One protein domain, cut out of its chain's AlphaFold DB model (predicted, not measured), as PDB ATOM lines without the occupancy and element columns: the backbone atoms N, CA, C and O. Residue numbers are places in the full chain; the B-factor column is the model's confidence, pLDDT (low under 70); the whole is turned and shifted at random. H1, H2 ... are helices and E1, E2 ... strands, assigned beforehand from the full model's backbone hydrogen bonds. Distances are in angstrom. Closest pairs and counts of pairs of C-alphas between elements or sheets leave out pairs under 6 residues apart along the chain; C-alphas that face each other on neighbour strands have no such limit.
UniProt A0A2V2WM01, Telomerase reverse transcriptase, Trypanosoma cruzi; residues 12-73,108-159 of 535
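Overview. This is residues 12 to 73 and 108 to 159 of the 535 residues of the protein "Telomerase reverse transcriptase" of Trypanosoma cruzi (UniProt A0A2V2WM01). A twisted wall of four antiparallel strands, E1, E4, E5 and E6, has a smaller parallel pair, E2 and E3, to one side, and H1 bridges the two by packing on both E4 and E2. H3 packs on E3, H4 sits by the ends of E4 and E6, H2 packs at the edge strand E6, and residues 37 to 43 of the long loop between E2 and E3 stick out. The printed part has 114 residues, with four named helices and six named strands in the order E1 H1 E2 E3 E4 H2 H3 H4 E5 E6; the larger sheet runs E1 E4 E5 E6 and the class is mixed. It is compact, with a radius of gyration of the C-alphas of 14.3 A and spans of 44 by 32 by 22 A.

Along the chain. Begin with the larger sheet: find C-alpha 12 at (-3.734, -40.289, -10.489), where E1, residues 12 to 16, begins. E4 is residues 57 to 63, 20.1 A long; E5 is 139 to 142; E6 is 150 to 153, ending at C-alpha 153, (-11.381, -46.316, 2.189). The smaller sheet has E2, residues 27 to 31, 13.2 A, and E3, residues 46 to 50, 13.3 A. For the helices, look at H1, residues 17 to 25, 11.2 A; H2, 108 to 113; H3, 116 to 125, 14.3 A; and H4, 127 to 136, 14.2 A.

Arrangement. In the larger sheet, look at N 15 and O 60, 2.9 A, between antiparallel E1 and E4; N 59 and O 140, 2.8 A, between antiparallel E4 and E5; and N 141 and O 150, 2.8 A, in the hairpin E5 and E6. H1 is on this sheet at a height of 8.8 A, over E1 and along it at 3 degrees on the local plane; its closest C-alpha pair with E4 is Leu 17 and Val 58, 5.6 A. With this sheet H1 and H2 make two layers, helices on one face of a sheet. For H2 and E6 the closest C-alphas are those of Thr 109 and Val 152, 5.6 A. H4, on the same face as H1, has a height of 8.6 A; the C-alphas of Ser 63 and Trp 136, 5.6 A apart, are its closest to E4. Turn to parallel E2 and E3, where N 30 and O 48 are 2.8 A apart. The closest C-alphas of H1 and E2 are Gln 22 and Arg 28, 5.4 A, and of E3 and H3 Val 50 and Phe 117, 6.4 A. H3 and H4 are close but not clearly touching, Phe 122 to Val 130 being 6.1 A between C-alphas, and about perpendicular at 74 degrees. In H1, H2, H3 and H4 every O i to N i+4 pair is within hydrogen-bond range.

Size, cuts and confidence. The C-alphas farthest apart are those of Thr 37 and Asn 159, 45.9 A. Residues 74 to 107 are not printed, and C-alphas 73 and 108 stand 31.3 A apart across the cut. The link E2 to E3 is long, 14 residues, and its residues 37 to 43 stand free. The mean pLDDT of the printed part is 74.2; 30 residues are under 70, among them 32 to 46.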
ATOM      1  N   ASP A  12      -2.915 -40.980  -9.494       82.06
ATOM      2  CA  ASP A  12      -3.734 -40.289 -10.489       82.06
ATOM      3  C   ASP A  12      -5.011 -39.750  -9.808       82.06
ATOM      4  O   ASP A  12      -5.683 -40.473  -9.065       82.06
ATOM      5  N   GLY A  13      -5.322 -38.468 -10.013       81.62
ATOM      6  CA  GLY A  13      -6.403 -37.731  -9.346       81.62
ATOM      7  C   GLY A  13      -5.975 -36.345  -8.835       81.62
ATOM      8  O   GLY A  13      -4.824 -35.943  -9.019       81.62
ATOM      9  N   PRO A  14      -6.868 -35.590  -8.169       87.50
ATOM     10  CA  PRO A  14      -8.177 -36.004  -7.653       87.50
ATOM     11  C   PRO A  14      -9.256 -36.137  -8.738       87.50
ATOM     12  O   PRO A  14      -9.510 -35.201  -9.491       87.50
ATOM     13  N   TRP A  15      -9.950 -37.278  -8.763       85.75
ATOM     14  CA  TRP A  15     -11.096 -37.527  -9.642       85.75
ATOM     15  C   TRP A  15     -12.410 -37.432  -8.868       85.75
ATOM     16  O   TRP A  15     -12.488 -37.857  -7.715       85.75
ATOM     17  N   SER A  16     -13.474 -36.932  -9.499       87.25
ATOM     18  CA  SER A  16     -14.817 -37.155  -8.959       87.25
ATOM     19  C   SER A  16     -15.175 -38.640  -9.084       87.25
ATOM     20  O   SER A  16     -14.681 -39.325  -9.981       87.25
ATOM     21  N   LEU A  17     -16.052 -39.156  -8.219       86.62
ATOM     22  CA  LEU A  17     -16.510 -40.546  -8.339       86.62
ATOM     23  C   LEU A  17     -17.077 -40.861  -9.735       86.62
ATOM     24  O   LEU A  17     -16.831 -41.941 -10.263       86.62
ATOM     25  N   LYS A  18     -17.801 -39.913 -10.343       86.06
ATOM     26  CA  LYS A  18     -18.361 -40.063 -11.690       86.06
ATOM     27  C   LYS A  18     -17.255 -40.258 -12.732       86.06
ATOM     28  O   LYS A  18     -17.315 -41.212 -13.503       86.06
ATOM     29  N   ASP A  19     -16.245 -39.392 -12.716       85.56
ATOM     30  CA  ASP A  19     -15.153 -39.424 -13.697       85.56
ATOM     31  C   ASP A  19     -14.260 -40.651 -13.493       85.56
ATOM     32  O   ASP A  19     -13.848 -41.296 -14.455       85.56
ATOM     33  N   PHE A  20     -14.012 -41.023 -12.233       88.56
ATOM     34  CA  PHE A  20     -13.239 -42.209 -11.884       88.56
ATOM     35  C   PHE A  20     -13.889 -43.494 -12.416       88.56
ATOM     36  O   PHE A  20     -13.217 -44.301 -13.057       88.56
ATOM     37  N   LEU A  21     -15.195 -43.684 -12.204       86.50
ATOM     38  CA  LEU A  21     -15.903 -44.882 -12.670       86.50
ATOM     39  C   LEU A  21     -15.964 -44.963 -14.197       86.50
ATOM     40  O   LEU A  21     -15.778 -46.040 -14.766       86.50
ATOM     41  N   GLN A  22     -16.152 -43.825 -14.864       85.06
ATOM     42  CA  GLN A  22     -16.143 -43.772 -16.321       85.06
ATOM     43  C   GLN A  22     -14.758 -44.104 -16.891       85.06
ATOM     44  O   GLN A  22     -14.667 -44.791 -17.903       85.06
ATOM     45  N   ARG A  23     -13.686 -43.645 -16.239       82.25
ATOM     46  CA  ARG A  23     -12.308 -43.804 -16.721       82.25
ATOM     47  C   ARG A  23     -11.703 -45.174 -16.420       82.25
ATOM     48  O   ARG A  23     -11.022 -45.722 -17.277       82.25
ATOM     49  N   TYR A  24     -11.931 -45.718 -15.225       81.88
ATOM     50  CA  TYR A  24     -11.314 -46.980 -14.789       81.88
ATOM     51  C   TYR A  24     -12.200 -48.202 -15.019       81.88
ATOM     52  O   TYR A  24     -11.685 -49.300 -15.179       81.88
ATOM     53  N   PHE A  25     -13.521 -48.035 -15.047       82.12
ATOM     54  CA  PHE A  25     -14.452 -49.158 -15.180       82.12
ATOM     55  C   PHE A  25     -15.358 -49.052 -16.411       82.12
ATOM     56  O   PHE A  25     -16.149 -49.962 -16.635       82.12
ATOM     57  N   PHE A  26     -15.243 -47.984 -17.218       80.94
ATOM     58  CA  PHE A  26     -16.105 -47.708 -18.381       80.94
ATOM     59  C   PHE A  26     -17.600 -47.690 -18.038       80.94
ATOM     60  O   PHE A  26     -18.455 -48.090 -18.824       80.94
ATOM     61  N   VAL A  27     -17.914 -47.214 -16.831       80.75
ATOM     62  CA  VAL A  27     -19.258 -47.243 -16.261       80.75
ATOM     63  C   VAL A  27     -19.735 -45.824 -15.959       80.75
ATOM     64  O   VAL A  27     -19.044 -45.045 -15.300       80.75
ATOM     65  N   ARG A  28     -20.943 -45.476 -16.413       82.25
ATOM     66  CA  ARG A  28     -21.550 -44.160 -16.163       82.25
ATOM     67  C   ARG A  28     -22.345 -44.165 -14.863       82.25
ATOM     68  O   ARG A  28     -23.269 -44.951 -14.704       82.25
ATOM     69  N   LEU A  29     -22.037 -43.243 -13.953       81.38
ATOM     70  CA  LEU A  29     -22.815 -43.043 -12.727       81.38
ATOM     71  C   LEU A  29     -23.964 -42.053 -12.966       81.38
ATOM     72  O   LEU A  29     -23.721 -40.921 -13.402       81.38
ATOM     73  N   ARG A  30     -25.197 -42.449 -12.637       79.19
ATOM     74  CA  ARG A  30     -26.381 -41.580 -12.598       79.19
ATOM     75  C   ARG A  30     -26.978 -41.549 -11.193       79.19
ATOM     76  O   ARG A  30     -27.053 -42.568 -10.508       79.19
ATOM     77  N   PHE A  31     -27.389 -40.355 -10.771       75.81
ATOM     78  CA  PHE A  31     -28.055 -40.146  -9.491       75.81
ATOM     79  C   PHE A  31     -29.571 -40.114  -9.713       75.81
ATOM     80  O   PHE A  31     -30.053 -39.239 -10.426       75.81
ATOM     81  N   GLU A  32     -30.312 -41.056  -9.130       65.00
ATOM     82  CA  GLU A  32     -31.773 -41.143  -9.280       65.00
ATOM     83  C   GLU A  32     -32.505 -40.599  -8.050       65.00
ATOM     84  O   GLU A  32     -32.212 -40.985  -6.917       65.00
ATOM     85  N   ALA A  33     -33.481 -39.715  -8.278       53.09
ATOM     86  CA  ALA A  33     -34.364 -39.184  -7.237       53.09
ATOM     87  C   ALA A  33     -35.633 -40.047  -7.014       53.09
ATOM     88  O   ALA A  33     -36.279 -39.911  -5.978       53.09
ATOM     89  N   SER A  34     -35.963 -40.964  -7.934       45.00
ATOM     90  CA  SER A  34     -37.123 -41.879  -7.903       45.00
ATOM     91  C   SER A  34     -36.814 -43.164  -8.703       45.00
ATOM     92  O   SER A  34     -35.929 -43.103  -9.556       45.00
ATOM     93  N   PRO A  35     -37.479 -44.317  -8.450       44.16
ATOM     94  CA  PRO A  35     -37.156 -45.579  -9.128       44.16
ATOM     95  C   PRO A  35     -37.414 -45.485 -10.644       44.16
ATOM     96  O   PRO A  35     -38.341 -44.779 -11.051       44.16
ATOM     97  N   PRO A  36     -36.624 -46.174 -11.486       46.62
ATOM     98  CA  PRO A  36     -36.691 -45.992 -12.927       46.62
ATOM     99  C   PRO A  36     -37.981 -46.578 -13.506       46.62
ATOM    100  O   PRO A  36     -38.235 -47.779 -13.414       46.62
ATOM    101  N   THR A  37     -38.761 -45.746 -14.197       39.81
ATOM    102  CA  THR A  37     -39.537 -46.198 -15.358       39.81
ATOM    103  C   THR A  37     -38.558 -46.733 -16.398       39.81
ATOM    104  O   THR A  37     -37.574 -46.069 -16.713       39.81
ATOM    105  N   CYS A  38     -38.821 -47.950 -16.874       40.69
ATOM    106  CA  CYS A  38     -38.006 -48.745 -17.789       40.69
ATOM    107  C   CYS A  38     -37.242 -47.902 -18.832       40.69
ATOM    108  O   CYS A  38     -37.830 -47.387 -19.780       40.69
ATOM    109  N   PHE A  39     -35.922 -47.791 -18.667       43.56
ATOM    110  CA  PHE A  39     -35.016 -47.315 -19.708       43.56
ATOM    111  C   PHE A  39     -34.120 -48.478 -20.115       43.56
ATOM    112  O   PHE A  39     -33.299 -48.937 -19.323       43.56
ATOM    113  N   VAL A  40     -34.273 -48.944 -21.354       43.78
ATOM    114  CA  VAL A  40     -33.318 -49.848 -21.999       43.78
ATOM    115  C   VAL A  40     -32.215 -48.965 -22.595       43.78
ATOM    116  O   VAL A  40     -32.486 -48.236 -23.551       43.78
ATOM    117  N   PRO A  41     -30.997 -48.931 -22.021       43.00
ATOM    118  CA  PRO A  41     -29.907 -48.161 -22.603       43.00
ATOM    119  C   PRO A  41     -29.482 -48.784 -23.945       43.00
ATOM    120  O   PRO A  41     -29.519 -50.010 -24.088       43.00
ATOM    121  N   PRO A  42     -29.071 -47.974 -24.937       40.38
ATOM    122  CA  PRO A  42     -28.530 -48.493 -26.183       40.38
ATOM    123  C   PRO A  42     -27.250 -49.294 -25.911       40.38
ATOM    124  O   PRO A  42     -26.472 -48.987 -25.004       40.38
ATOM    125  N   ASN A  43     -27.089 -50.353 -26.702       51.38
ATOM    126  CA  ASN A  43     -26.070 -51.396 -26.601       51.38
ATOM    127  C   ASN A  43     -24.672 -50.884 -26.180       51.38
ATOM    128  O   ASN A  43     -24.153 -49.926 -26.748       51.38
ATOM    129  N   ASN A  44     -24.055 -51.604 -25.235       51.69
ATOM    130  CA  ASN A  44     -22.700 -51.464 -24.667       51.69
ATOM    131  C   ASN A  44     -22.435 -50.422 -23.561       51.69
ATOM    132  O   ASN A  44     -21.376 -50.508 -22.936       51.69
ATOM    133  N   GLU A  45     -23.347 -49.506 -23.218       56.44
ATOM    134  CA  GLU A  45     -23.107 -48.576 -22.099       56.44
ATOM    135  C   GLU A  45     -23.646 -49.103 -20.757       56.44
ATOM    136  O   GLU A  45     -24.854 -49.205 -20.539       56.44
ATOM    137  N   ARG A  46     -22.744 -49.397 -19.809       69.25
ATOM    138  CA  ARG A  46     -23.116 -49.790 -18.440       69.25
ATOM    139  C   ARG A  46     -23.366 -48.557 -17.573       69.25
ATOM    140  O   ARG A  46     -22.477 -47.719 -17.404       69.25
ATOM    141  N   VAL A  47     -24.564 -48.464 -16.999       76.25
ATOM    142  CA  VAL A  47     -24.992 -47.348 -16.143       76.25
ATOM    143  C   VAL A  47     -25.250 -47.852 -14.722       76.25
ATOM    144  O   VAL A  47     -25.968 -48.829 -14.539       76.25
ATOM    145  N   LEU A  48     -24.671 -47.182 -13.722       77.50
ATOM    146  CA  LEU A  48     -24.944 -47.410 -12.301       77.50
ATOM    147  C   LEU A  48     -25.917 -46.365 -11.789       77.50
ATOM    148  O   LEU A  48     -25.696 -45.165 -11.979       77.50
ATOM    149  N   PHE A  49     -26.929 -46.827 -11.066       76.31
ATOM    150  CA  PHE A  49     -27.932 -45.970 -10.454       76.31
ATOM    151  C   PHE A  49     -27.747 -45.972  -8.943       76.31
ATOM    152  O   PHE A  49     -27.847 -47.007  -8.281       76.31
ATOM    153  N   VAL A  50     -27.436 -44.802  -8.389       77.38
ATOM    154  CA  VAL A  50     -27.271 -44.609  -6.944       77.38
ATOM    155  C   VAL A  50     -28.105 -43.427  -6.477       77.38
ATOM    156  O   VAL A  50     -28.294 -42.454  -7.203       77.38
ATOM    157  N   ARG A  51     -28.595 -43.473  -5.237       72.69
ATOM    158  CA  ARG A  51     -29.274 -42.309  -4.651       72.69
ATOM    159  C   ARG A  51     -28.277 -41.158  -4.449       72.69
ATOM    160  O   ARG A  51     -27.131 -41.427  -4.070       72.69
ATOM    161  N   PRO A  52     -28.686 -39.890  -4.657       68.44
ATOM    162  CA  PRO A  52     -27.874 -38.733  -4.310       68.44
ATOM    163  C   PRO A  52     -27.401 -38.818  -2.859       68.44
ATOM    164  O   PRO A  52     -28.172 -39.147  -1.957       68.44
ATOM    165  N   THR A  53     -26.132 -38.503  -2.621       66.81
ATOM    166  CA  THR A  53     -25.547 -38.506  -1.273       66.81
ATOM    167  C   THR A  53     -26.075 -37.360  -0.410       66.81
ATOM    168  O   THR A  53     -26.044 -37.477   0.812       66.81
ATOM    169  N   GLY A  54     -26.541 -36.258  -1.022       61.00
ATOM    170  CA  GLY A  54     -27.224 -35.113  -0.392       61.00
ATOM    171  C   GLY A  54     -26.397 -34.288   0.607       61.00
ATOM    172  O   GLY A  54     -26.747 -33.149   0.884       61.00
ATOM    173  N   GLY A  55     -25.296 -34.837   1.129       68.94
ATOM    174  CA  GLY A  55     -24.495 -34.227   2.190       68.94
ATOM    175  C   GLY A  55     -22.988 -34.468   2.091       68.94
ATOM    176  O   GLY A  55     -22.277 -34.129   3.029       68.94
ATOM    177  N   PHE A  56     -22.485 -35.072   1.007       81.25
ATOM    178  CA  PHE A  56     -21.043 -35.160   0.744       81.25
ATOM    179  C   PHE A  56     -20.712 -35.501  -0.715       81.25
ATOM    180  O   PHE A  56     -21.468 -36.198  -1.391       81.25
ATOM    181  N   ALA A  57     -19.537 -35.075  -1.173       83.12
ATOM    182  CA  ALA A  57     -18.922 -35.488  -2.428       83.12
ATOM    183  C   ALA A  57     -17.861 -36.573  -2.192       83.12
ATOM    184  O   ALA A  57     -17.232 -36.632  -1.133       83.12
ATOM    185  N   VAL A  58     -17.652 -37.434  -3.191       86.06
ATOM    186  CA  VAL A  58     -16.642 -38.499  -3.164       86.06
ATOM    187  C   VAL A  58     -15.540 -38.168  -4.166       86.06
ATOM    188  O   VAL A  58     -15.805 -37.984  -5.356       86.06
ATOM    189  N   VAL A  59     -14.314 -38.103  -3.657       88.25
ATOM    190  CA  VAL A  59     -13.076 -37.835  -4.386       88.25
ATOM    191  C   VAL A  59     -12.217 -39.093  -4.372       88.25
ATOM    192  O   VAL A  59     -11.984 -39.693  -3.323       88.25
ATOM    193  N   MET A  60     -11.752 -39.491  -5.547       89.38
ATOM    194  CA  MET A  60     -11.012 -40.724  -5.778       89.38
ATOM    195  C   MET A  60      -9.578 -40.401  -6.194       89.38
ATOM    196  O   MET A  60      -9.345 -39.538  -7.042       89.38
ATOM    197  N   TYR A  61      -8.632 -41.139  -5.628       88.25
ATOM    198  CA  TYR A  61      -7.265 -41.245  -6.126       88.25
ATOM    199  C   TYR A  61      -7.025 -42.689  -6.570       88.25
ATOM    200  O   TYR A  61      -7.577 -43.614  -5.974       88.25
ATOM    201  N   ALA A  62      -6.188 -42.900  -7.577       86.31
ATOM    202  CA  ALA A  62      -5.779 -44.228  -8.022       86.31
ATOM    203  C   ALA A  62      -4.260 -44.327  -7.982       86.31
ATOM    204  O   ALA A  62      -3.586 -43.453  -8.512       86.31
ATOM    205  N   SER A  63      -3.691 -45.348  -7.343       83.19
ATOM    206  CA  SER A  63      -2.234 -45.500  -7.363       83.19
ATOM    207  C   SER A  63      -1.734 -45.689  -8.797       83.19
ATOM    208  O   SER A  63      -2.252 -46.532  -9.522       83.19
ATOM    209  N   LEU A  64      -0.677 -44.971  -9.185       79.38
ATOM    210  CA  LEU A  64      -0.004 -45.184 -10.475       79.38
ATOM    211  C   LEU A  64       0.667 -46.565 -10.569       79.38
ATOM    212  O   LEU A  64       1.007 -47.010 -11.657       79.38
ATOM    213  N   SER A  65       0.855 -47.240  -9.430       76.19
ATOM    214  CA  SER A  65       1.365 -48.615  -9.356       76.19
ATOM    215  C   SER A  65       0.270 -49.687  -9.406       76.19
ATOM    216  O   SER A  65       0.574 -50.872  -9.273       76.19
ATOM    217  N   ALA A  66      -0.998 -49.292  -9.559       77.62
ATOM    218  CA  ALA A  66      -2.106 -50.233  -9.594       77.62
ATOM    219  C   ALA A  66      -2.079 -51.081 -10.883       77.62
ATOM    220  O   ALA A  66      -1.799 -50.547 -11.959       77.62
ATOM    221  N   PRO A  67      -2.412 -52.384 -10.806       74.69
ATOM    222  CA  PRO A  67      -2.645 -53.195 -11.998       74.69
ATOM    223  C   PRO A  67      -3.862 -52.668 -12.788       74.69
ATOM    224  O   PRO A  67      -4.651 -51.889 -12.248       74.69
ATOM    225  N   PRO A  68      -4.063 -53.080 -14.053       72.94
ATOM    226  CA  PRO A  68      -5.288 -52.744 -14.769       72.94
ATOM    227  C   PRO A  68      -6.521 -53.242 -13.984       72.94
ATOM    228  O   PRO A  68      -6.495 -54.356 -13.446       72.94
ATOM    229  N   PRO A  69      -7.586 -52.428 -13.872       73.94
ATOM    230  CA  PRO A  69      -8.773 -52.790 -13.107       73.94
ATOM    231  C   PRO A  69      -9.465 -54.021 -13.720       73.94
ATOM    232  O   PRO A  69      -9.501 -54.159 -14.945       73.94
ATOM    233  N   PRO A  70     -10.025 -54.926 -12.896       70.38
ATOM    234  CA  PRO A  70     -10.706 -56.114 -13.397       70.38
ATOM    235  C   PRO A  70     -11.978 -55.738 -14.180       70.38
ATOM    236  O   PRO A  70     -12.677 -54.798 -13.782       70.38
ATOM    237  N   PRO A  71     -12.324 -56.472 -15.256       59.00
ATOM    238  CA  PRO A  71     -13.541 -56.213 -16.014       59.00
ATOM    239  C   PRO A  71     -14.779 -56.438 -15.123       59.00
ATOM    240  O   PRO A  71     -14.844 -57.441 -14.406       59.00
ATOM    241  N   PRO A  72     -15.766 -55.525 -15.131       58.47
ATOM    242  CA  PRO A  72     -16.958 -55.674 -14.302       58.47
ATOM    243  C   PRO A  72     -17.812 -56.884 -14.743       58.47
ATOM    244  O   PRO A  72     -17.838 -57.210 -15.937       58.47
ATOM    245  N   PRO A  73     -18.560 -57.536 -13.828       57.12
ATOM    246  CA  PRO A  73     -19.378 -58.714 -14.146       57.12
ATOM    247  C   PRO A  73     -20.454 -58.416 -15.213       57.12
ATOM    248  O   PRO A  73     -20.866 -57.260 -15.344       57.12
ATOM    249  N   LEU A 108     -16.970 -41.759  12.752       66.06
ATOM    250  CA  LEU A 108     -17.426 -41.017  11.578       66.06
ATOM    251  C   LEU A 108     -17.293 -41.837  10.285       66.06
ATOM    252  O   LEU A 108     -18.255 -41.947   9.537       66.06
ATOM    253  N   THR A 109     -16.145 -42.480  10.059       75.56
ATOM    254  CA  THR A 109     -15.923 -43.363   8.905       75.56
ATOM    255  C   THR A 109     -16.883 -44.553   8.932       75.56
ATOM    256  O   THR A 109     -17.487 -44.875   7.914       75.56
ATOM    257  N   SER A 110     -17.101 -45.157  10.105       71.50
ATOM    258  CA  SER A 110     -18.040 -46.279  10.247       71.50
ATOM    259  C   SER A 110     -19.497 -45.886   9.982       71.50
ATOM    260  O   SER A 110     -20.230 -46.656   9.371       71.50
ATOM    261  N   SER A 111     -19.920 -44.686  10.394       73.56
ATOM    262  CA  SER A 111     -21.268 -44.176  10.118       73.56
ATOM    263  C   SER A 111     -21.457 -43.828   8.644       73.56
ATOM    264  O   SER A 111     -22.526 -44.083   8.102       73.56
ATOM    265  N   LEU A 112     -20.423 -43.302   7.979       79.50
ATOM    266  CA  LEU A 112     -20.474 -43.000   6.547       79.50
ATOM    267  C   LEU A 112     -20.576 -44.259   5.700       79.50
ATOM    268  O   LEU A 112     -21.393 -44.299   4.789       79.50
ATOM    269  N   LEU A 113     -19.793 -45.290   6.018       81.25
ATOM    270  CA  LEU A 113     -19.812 -46.557   5.283       81.25
ATOM    271  C   LEU A 113     -21.108 -47.354   5.488       81.25
ATOM    272  O   LEU A 113     -21.411 -48.227   4.685       81.25
ATOM    273  N   ARG A 114     -21.901 -47.035   6.521       78.88
ATOM    274  CA  ARG A 114     -23.246 -47.601   6.731       78.88
ATOM    275  C   ARG A 114     -24.324 -46.963   5.858       78.88
ATOM    276  O   ARG A 114     -25.453 -47.450   5.862       78.88
ATOM    277  N   LEU A 115     -24.023 -45.877   5.143       78.31
ATOM    278  CA  LEU A 115     -25.004 -45.254   4.261       78.31
ATOM    279  C   LEU A 115     -25.373 -46.214   3.116       78.31
ATOM    280  O   LEU A 115     -24.465 -46.766   2.488       78.31
ATOM    281  N   PRO A 116     -26.674 -46.357   2.778       77.12
ATOM    282  CA  PRO A 116     -27.140 -47.245   1.707       77.12
ATOM    283  C   PRO A 116     -26.454 -47.003   0.358       77.12
ATOM    284  O   PRO A 116     -26.328 -47.921  -0.447       77.12
ATOM    285  N   PHE A 117     -25.968 -45.778   0.144       84.25
ATOM    286  CA  PHE A 117     -25.153 -45.379  -0.997       84.25
ATOM    287  C   PHE A 117     -23.986 -46.343  -1.275       84.25
ATOM    288  O   PHE A 117     -23.854 -46.815  -2.402       84.25
ATOM    289  N   TRP A 118     -23.170 -46.679  -0.266       83.25
ATOM    290  CA  TRP A 118     -21.985 -47.530  -0.458       83.25
ATOM    291  C   TRP A 118     -22.363 -48.969  -0.777       83.25
ATOM    292  O   TRP A 118     -21.773 -49.572  -1.668       83.25
ATOM    293  N   ASN A 119     -23.387 -49.496  -0.104       77.12
ATOM    294  CA  ASN A 119     -23.884 -50.844  -0.366       77.12
ATOM    295  C   ASN A 119     -24.454 -50.950  -1.786       77.12
ATOM    296  O   ASN A 119     -24.127 -51.895  -2.497       77.12
ATOM    297  N   SER A 120     -25.236 -49.960  -2.233       79.94
ATOM    298  CA  SER A 120     -25.772 -49.910  -3.600       79.94
ATOM    299  C   SER A 120     -24.652 -49.841  -4.640       79.94
ATOM    300  O   SER A 120     -24.659 -50.597  -5.607       79.94
ATOM    301  N   LEU A 121     -23.663 -48.969  -4.418       82.88
ATOM    302  CA  LEU A 121     -22.529 -48.785  -5.320       82.88
ATOM    303  C   LEU A 121     -21.670 -50.056  -5.430       82.88
ATOM    304  O   LEU A 121     -21.365 -50.503  -6.532       82.88
ATOM    305  N   PHE A 122     -21.292 -50.660  -4.301       83.75
ATOM    306  CA  PHE A 122     -20.415 -51.836  -4.273       83.75
ATOM    307  C   PHE A 122     -21.095 -53.113  -4.758       83.75
ATOM    308  O   PHE A 122     -20.441 -53.937  -5.396       83.75
ATOM    309  N   THR A 123     -22.401 -53.257  -4.527       78.25
ATOM    310  CA  THR A 123     -23.163 -54.403  -5.043       78.25
ATOM    311  C   THR A 123     -23.229 -54.367  -6.569       78.25
ATOM    312  O   THR A 123     -22.986 -55.384  -7.210       78.25
ATOM    313  N   GLN A 124     -23.482 -53.194  -7.159       77.56
ATOM    314  CA  GLN A 124     -23.566 -53.053  -8.616       77.56
ATOM    315  C   GLN A 124     -22.187 -53.070  -9.313       77.56
ATOM    316  O   GLN A 124     -22.090 -53.501 -10.458       77.56
ATOM    317  N   LEU A 125     -21.110 -52.634  -8.643       76.81
ATOM    318  CA  LEU A 125     -19.737 -52.737  -9.170       76.81
ATOM    319  C   LEU A 125     -19.192 -54.173  -9.150       76.81
ATOM    320  O   LEU A 125     -18.351 -54.535  -9.975       76.81
ATOM    321  N   GLY A 126     -19.665 -54.989  -8.210       76.44
ATOM    322  CA  GLY A 126     -19.223 -56.361  -8.023       76.44
ATOM    323  C   GLY A 126     -17.920 -56.495  -7.214       76.44
ATOM    324  O   GLY A 126     -17.123 -55.559  -7.092       76.44
ATOM    325  N   PRO A 127     -17.665 -57.687  -6.651       73.88
ATOM    326  CA  PRO A 127     -16.622 -57.906  -5.646       73.88
ATOM    327  C   PRO A 127     -15.191 -57.689  -6.166       73.88
ATOM    328  O   PRO A 127     -14.326 -57.249  -5.405       73.88
ATOM    329  N   ALA A 128     -14.930 -57.951  -7.451       72.38
ATOM    330  CA  ALA A 128     -13.608 -57.762  -8.054       72.38
ATOM    331  C   ALA A 128     -13.221 -56.273  -8.135       72.38
ATOM    332  O   ALA A 128     -12.132 -55.887  -7.710       72.38
ATOM    333  N   ALA A 129     -14.142 -55.422  -8.598       77.00
ATOM    334  CA  ALA A 129     -13.943 -53.975  -8.661       77.00
ATOM    335  C   ALA A 129     -13.826 -53.355  -7.259       77.00
ATOM    336  O   ALA A 129     -12.974 -52.500  -7.021       77.00
ATOM    337  N   VAL A 130     -14.626 -53.829  -6.300       81.12
ATOM    338  CA  VAL A 130     -14.543 -53.388  -4.897       81.12
ATOM    339  C   VAL A 130     -13.186 -53.744  -4.288       81.12
ATOM    340  O   VAL A 130     -12.560 -52.897  -3.652       81.12
ATOM    341  N   SER A 131     -12.691 -54.961  -4.525       78.19
ATOM    342  CA  SER A 131     -11.375 -55.396  -4.037       78.19
ATOM    343  C   SER A 131     -10.246 -54.542  -4.618       78.19
ATOM    344  O   SER A 131      -9.335 -54.148  -3.890       78.19
ATOM    345  N   PHE A 132     -10.343 -54.184  -5.903       80.06
ATOM    346  CA  PHE A 132      -9.413 -53.260  -6.548       80.06
ATOM    347  C   PHE A 132      -9.411 -51.879  -5.877       80.06
ATOM    348  O   PHE A 132      -8.349 -51.376  -5.506       80.06
ATOM    349  N   ILE A 133     -10.595 -51.296  -5.650       83.38
ATOM    350  CA  ILE A 133     -10.738 -49.985  -5.000       83.38
ATOM    351  C   ILE A 133     -10.130 -50.007  -3.591       83.38
ATOM    352  O   ILE A 133      -9.367 -49.113  -3.232       83.38
ATOM    353  N   LEU A 134     -10.420 -51.040  -2.798       82.19
ATOM    354  CA  LEU A 134      -9.909 -51.156  -1.430       82.19
ATOM    355  C   LEU A 134      -8.383 -51.304  -1.370       82.19
ATOM    356  O   LEU A 134      -7.766 -50.806  -0.428       82.19
ATOM    357  N   ALA A 135      -7.778 -51.970  -2.354       76.94
ATOM    358  CA  ALA A 135      -6.340 -52.212  -2.387       76.94
ATOM    359  C   ALA A 135      -5.538 -51.020  -2.938       76.94
ATOM    360  O   ALA A 135      -4.448 -50.741  -2.441       76.94
ATOM    361  N   TRP A 136      -6.074 -50.298  -3.928       81.44
ATOM    362  CA  TRP A 136      -5.275 -49.375  -4.749       81.44
ATOM    363  C   TRP A 136      -5.795 -47.940  -4.813       81.44
ATOM    364  O   TRP A 136      -5.061 -47.050  -5.254       81.44
ATOM    365  N   CYS A 137      -7.028 -47.690  -4.367       85.00
ATOM    366  CA  CYS A 137      -7.691 -46.405  -4.564       85.00
ATOM    367  C   CYS A 137      -8.055 -45.737  -3.233       85.00
ATOM    368  O   CYS A 137      -9.033 -46.124  -2.591       85.00
ATOM    369  N   PRO A 138      -7.308 -44.709  -2.795       89.25
ATOM    370  CA  PRO A 138      -7.719 -43.875  -1.677       89.25
ATOM    371  C   PRO A 138      -9.040 -43.158  -1.987       89.25
ATOM    372  O   PRO A 138      -9.132 -42.378  -2.937       89.25
ATOM    373  N   VAL A 139     -10.054 -43.397  -1.154       88.25
ATOM    374  CA  VAL A 139     -11.388 -42.791  -1.284       88.25
ATOM    375  C   VAL A 139     -11.553 -41.721  -0.219       88.25
ATOM    376  O   VAL A 139     -11.493 -42.019   0.976       88.25
ATOM    377  N   VAL A 140     -11.782 -40.483  -0.638       87.56
ATOM    378  CA  VAL A 140     -11.900 -39.308   0.226       87.56
ATOM    379  C   VAL A 140     -13.303 -38.723   0.118       87.56
ATOM    380  O   VAL A 140     -13.826 -38.518  -0.968       87.56
ATOM    381  N   VAL A 141     -13.925 -38.444   1.259       86.69
ATOM    382  CA  VAL A 141     -15.250 -37.832   1.353       86.69
ATOM    383  C   VAL A 141     -15.113 -36.375   1.774       86.69
ATOM    384  O   VAL A 141     -14.463 -36.073   2.777       86.69
ATOM    385  N   GLN A 142     -15.748 -35.481   1.023       85.56
ATOM    386  CA  GLN A 142     -15.797 -34.046   1.278       85.56
ATOM    387  C   GLN A 142     -17.219 -33.631   1.666       85.56
ATOM    388  O   GLN A 142     -18.140 -33.801   0.877       85.56
ATOM    389  N   PHE A 143     -17.394 -33.062   2.859       79.69
ATOM    390  CA  PHE A 143     -18.703 -32.589   3.342       79.69
ATOM    391  C   PHE A 143     -19.011 -31.155   2.910       79.69
ATOM    392  O   PHE A 143     -20.162 -30.826   2.651       79.69
ATOM    393  N   GLU A 144     -17.978 -30.321   2.783       73.56
ATOM    394  CA  GLU A 144     -18.095 -28.917   2.393       73.56
ATOM    395  C   GLU A 144     -17.043 -28.576   1.330       73.56
ATOM    396  O   GLU A 144     -15.915 -29.077   1.428       73.56
ATOM    397  N   PRO A 145     -17.339 -27.686   0.362       63.59
ATOM    398  CA  PRO A 145     -16.420 -27.329  -0.724       63.59
ATOM    399  C   PRO A 145     -15.013 -26.907  -0.271       63.59
ATOM    400  O   PRO A 145     -14.053 -27.156  -1.000       63.59
ATOM    401  N   ASN A 146     -14.884 -26.358   0.948       63.81
ATOM    402  CA  ASN A 146     -13.629 -25.893   1.553       63.81
ATOM    403  C   ASN A 146     -13.220 -26.660   2.835       63.81
ATOM    404  O   ASN A 146     -12.178 -26.370   3.416       63.81
ATOM    405  N   GLY A 147     -14.006 -27.649   3.282       59.00
ATOM    406  CA  GLY A 147     -13.888 -28.286   4.607       59.00
ATOM    407  C   GLY A 147     -12.835 -29.396   4.750       59.00
ATOM    408  O   GLY A 147     -12.891 -30.185   5.695       59.00
ATOM    409  N   GLY A 148     -11.886 -29.503   3.816       69.19
ATOM    410  CA  GLY A 148     -10.970 -30.643   3.728       69.19
ATOM    411  C   GLY A 148     -11.686 -31.969   3.418       69.19
ATOM    412  O   GLY A 148     -12.902 -32.026   3.234       69.19
ATOM    413  N   GLY A 149     -10.923 -33.060   3.322       77.06
ATOM    414  CA  GLY A 149     -11.455 -34.383   2.984       77.06
ATOM    415  C   GLY A 149     -11.116 -35.443   4.023       77.06
ATOM    416  O   GLY A 149     -10.002 -35.497   4.546       77.06
ATOM    417  N   LEU A 150     -12.078 -36.316   4.304       83.38
ATOM    418  CA  LEU A 150     -11.900 -37.487   5.149       83.38
ATOM    419  C   LEU A 150     -11.648 -38.712   4.274       83.38
ATOM    420  O   LEU A 150     -12.554 -39.162   3.580       83.38
ATOM    421  N   GLN A 151     -10.457 -39.303   4.348       86.88
ATOM    422  CA  GLN A 151     -10.233 -40.606   3.728       86.88
ATOM    423  C   GLN A 151     -11.057 -41.684   4.451       86.88
ATOM    424  O   GLN A 151     -10.919 -41.868   5.663       86.88
ATOM    425  N   VAL A 152     -11.928 -42.371   3.712       84.62
ATOM    426  CA  VAL A 152     -12.853 -43.386   4.235       84.62
ATOM    427  C   VAL A 152     -12.470 -44.809   3.845       84.62
ATOM    428  O   VAL A 152     -12.741 -45.717   4.626       84.62
ATOM    429  N   LEU A 153     -11.827 -45.009   2.689       82.94
ATOM    430  CA  LEU A 153     -11.381 -46.316   2.189       82.94
ATOM    431  C   LEU A 153     -10.032 -46.202   1.462       82.94
ATOM    432  O   LEU A 153      -9.551 -45.099   1.175       82.94
ATOM    433  N   GLY A 154      -9.437 -47.356   1.161       81.38
ATOM    434  CA  GLY A 154      -8.216 -47.461   0.367       81.38
ATOM    435  C   GLY A 154      -6.914 -47.211   1.138       81.38
ATOM    436  O   GLY A 154      -6.938 -46.889   2.332       81.38
ATOM    437  N   PRO A 155      -5.761 -47.339   0.461       78.81
ATOM    438  CA  PRO A 155      -4.440 -47.149   1.056       78.81
ATOM    439  C   PRO A 155      -4.211 -45.691   1.494       78.81
ATOM    440  O   PRO A 155      -4.717 -44.767   0.860       78.81
ATOM    441  N   PRO A 156      -3.459 -45.425   2.575       76.12
ATOM    442  CA  PRO A 156      -3.300 -44.071   3.103       76.12
ATOM    443  C   PRO A 156      -2.501 -43.166   2.150       76.12
ATOM    444  O   PRO A 156      -1.344 -43.450   1.838       76.12
ATOM    445  N   LEU A 157      -3.055 -41.995   1.810       68.31
ATOM    446  CA  LEU A 157      -2.372 -40.970   0.994       68.31
ATOM    447  C   LEU A 157      -1.067 -40.443   1.632       68.31
ATOM    448  O   LEU A 157      -0.220 -39.855   0.964       68.31
ATOM    449  N   LYS A 158      -0.864 -40.681   2.938       59.09
ATOM    450  CA  LYS A 158       0.301 -40.222   3.716       59.09
ATOM    451  C   LYS A 158       1.634 -40.864   3.289       59.09
ATOM    452  O   LYS A 158       2.687 -40.338   3.635       59.09
ATOM    453  N   ASN A 159       1.600 -41.960   2.528       47.00
ATOM    454  CA  ASN A 159       2.800 -42.672   2.070       47.00
ATOM    455  C   ASN A 159       3.318 -42.201   0.696       47.00
ATOM    456  O   ASN A 159       4.279 -42.765   0.186       47.00
TER     457      ASN A 159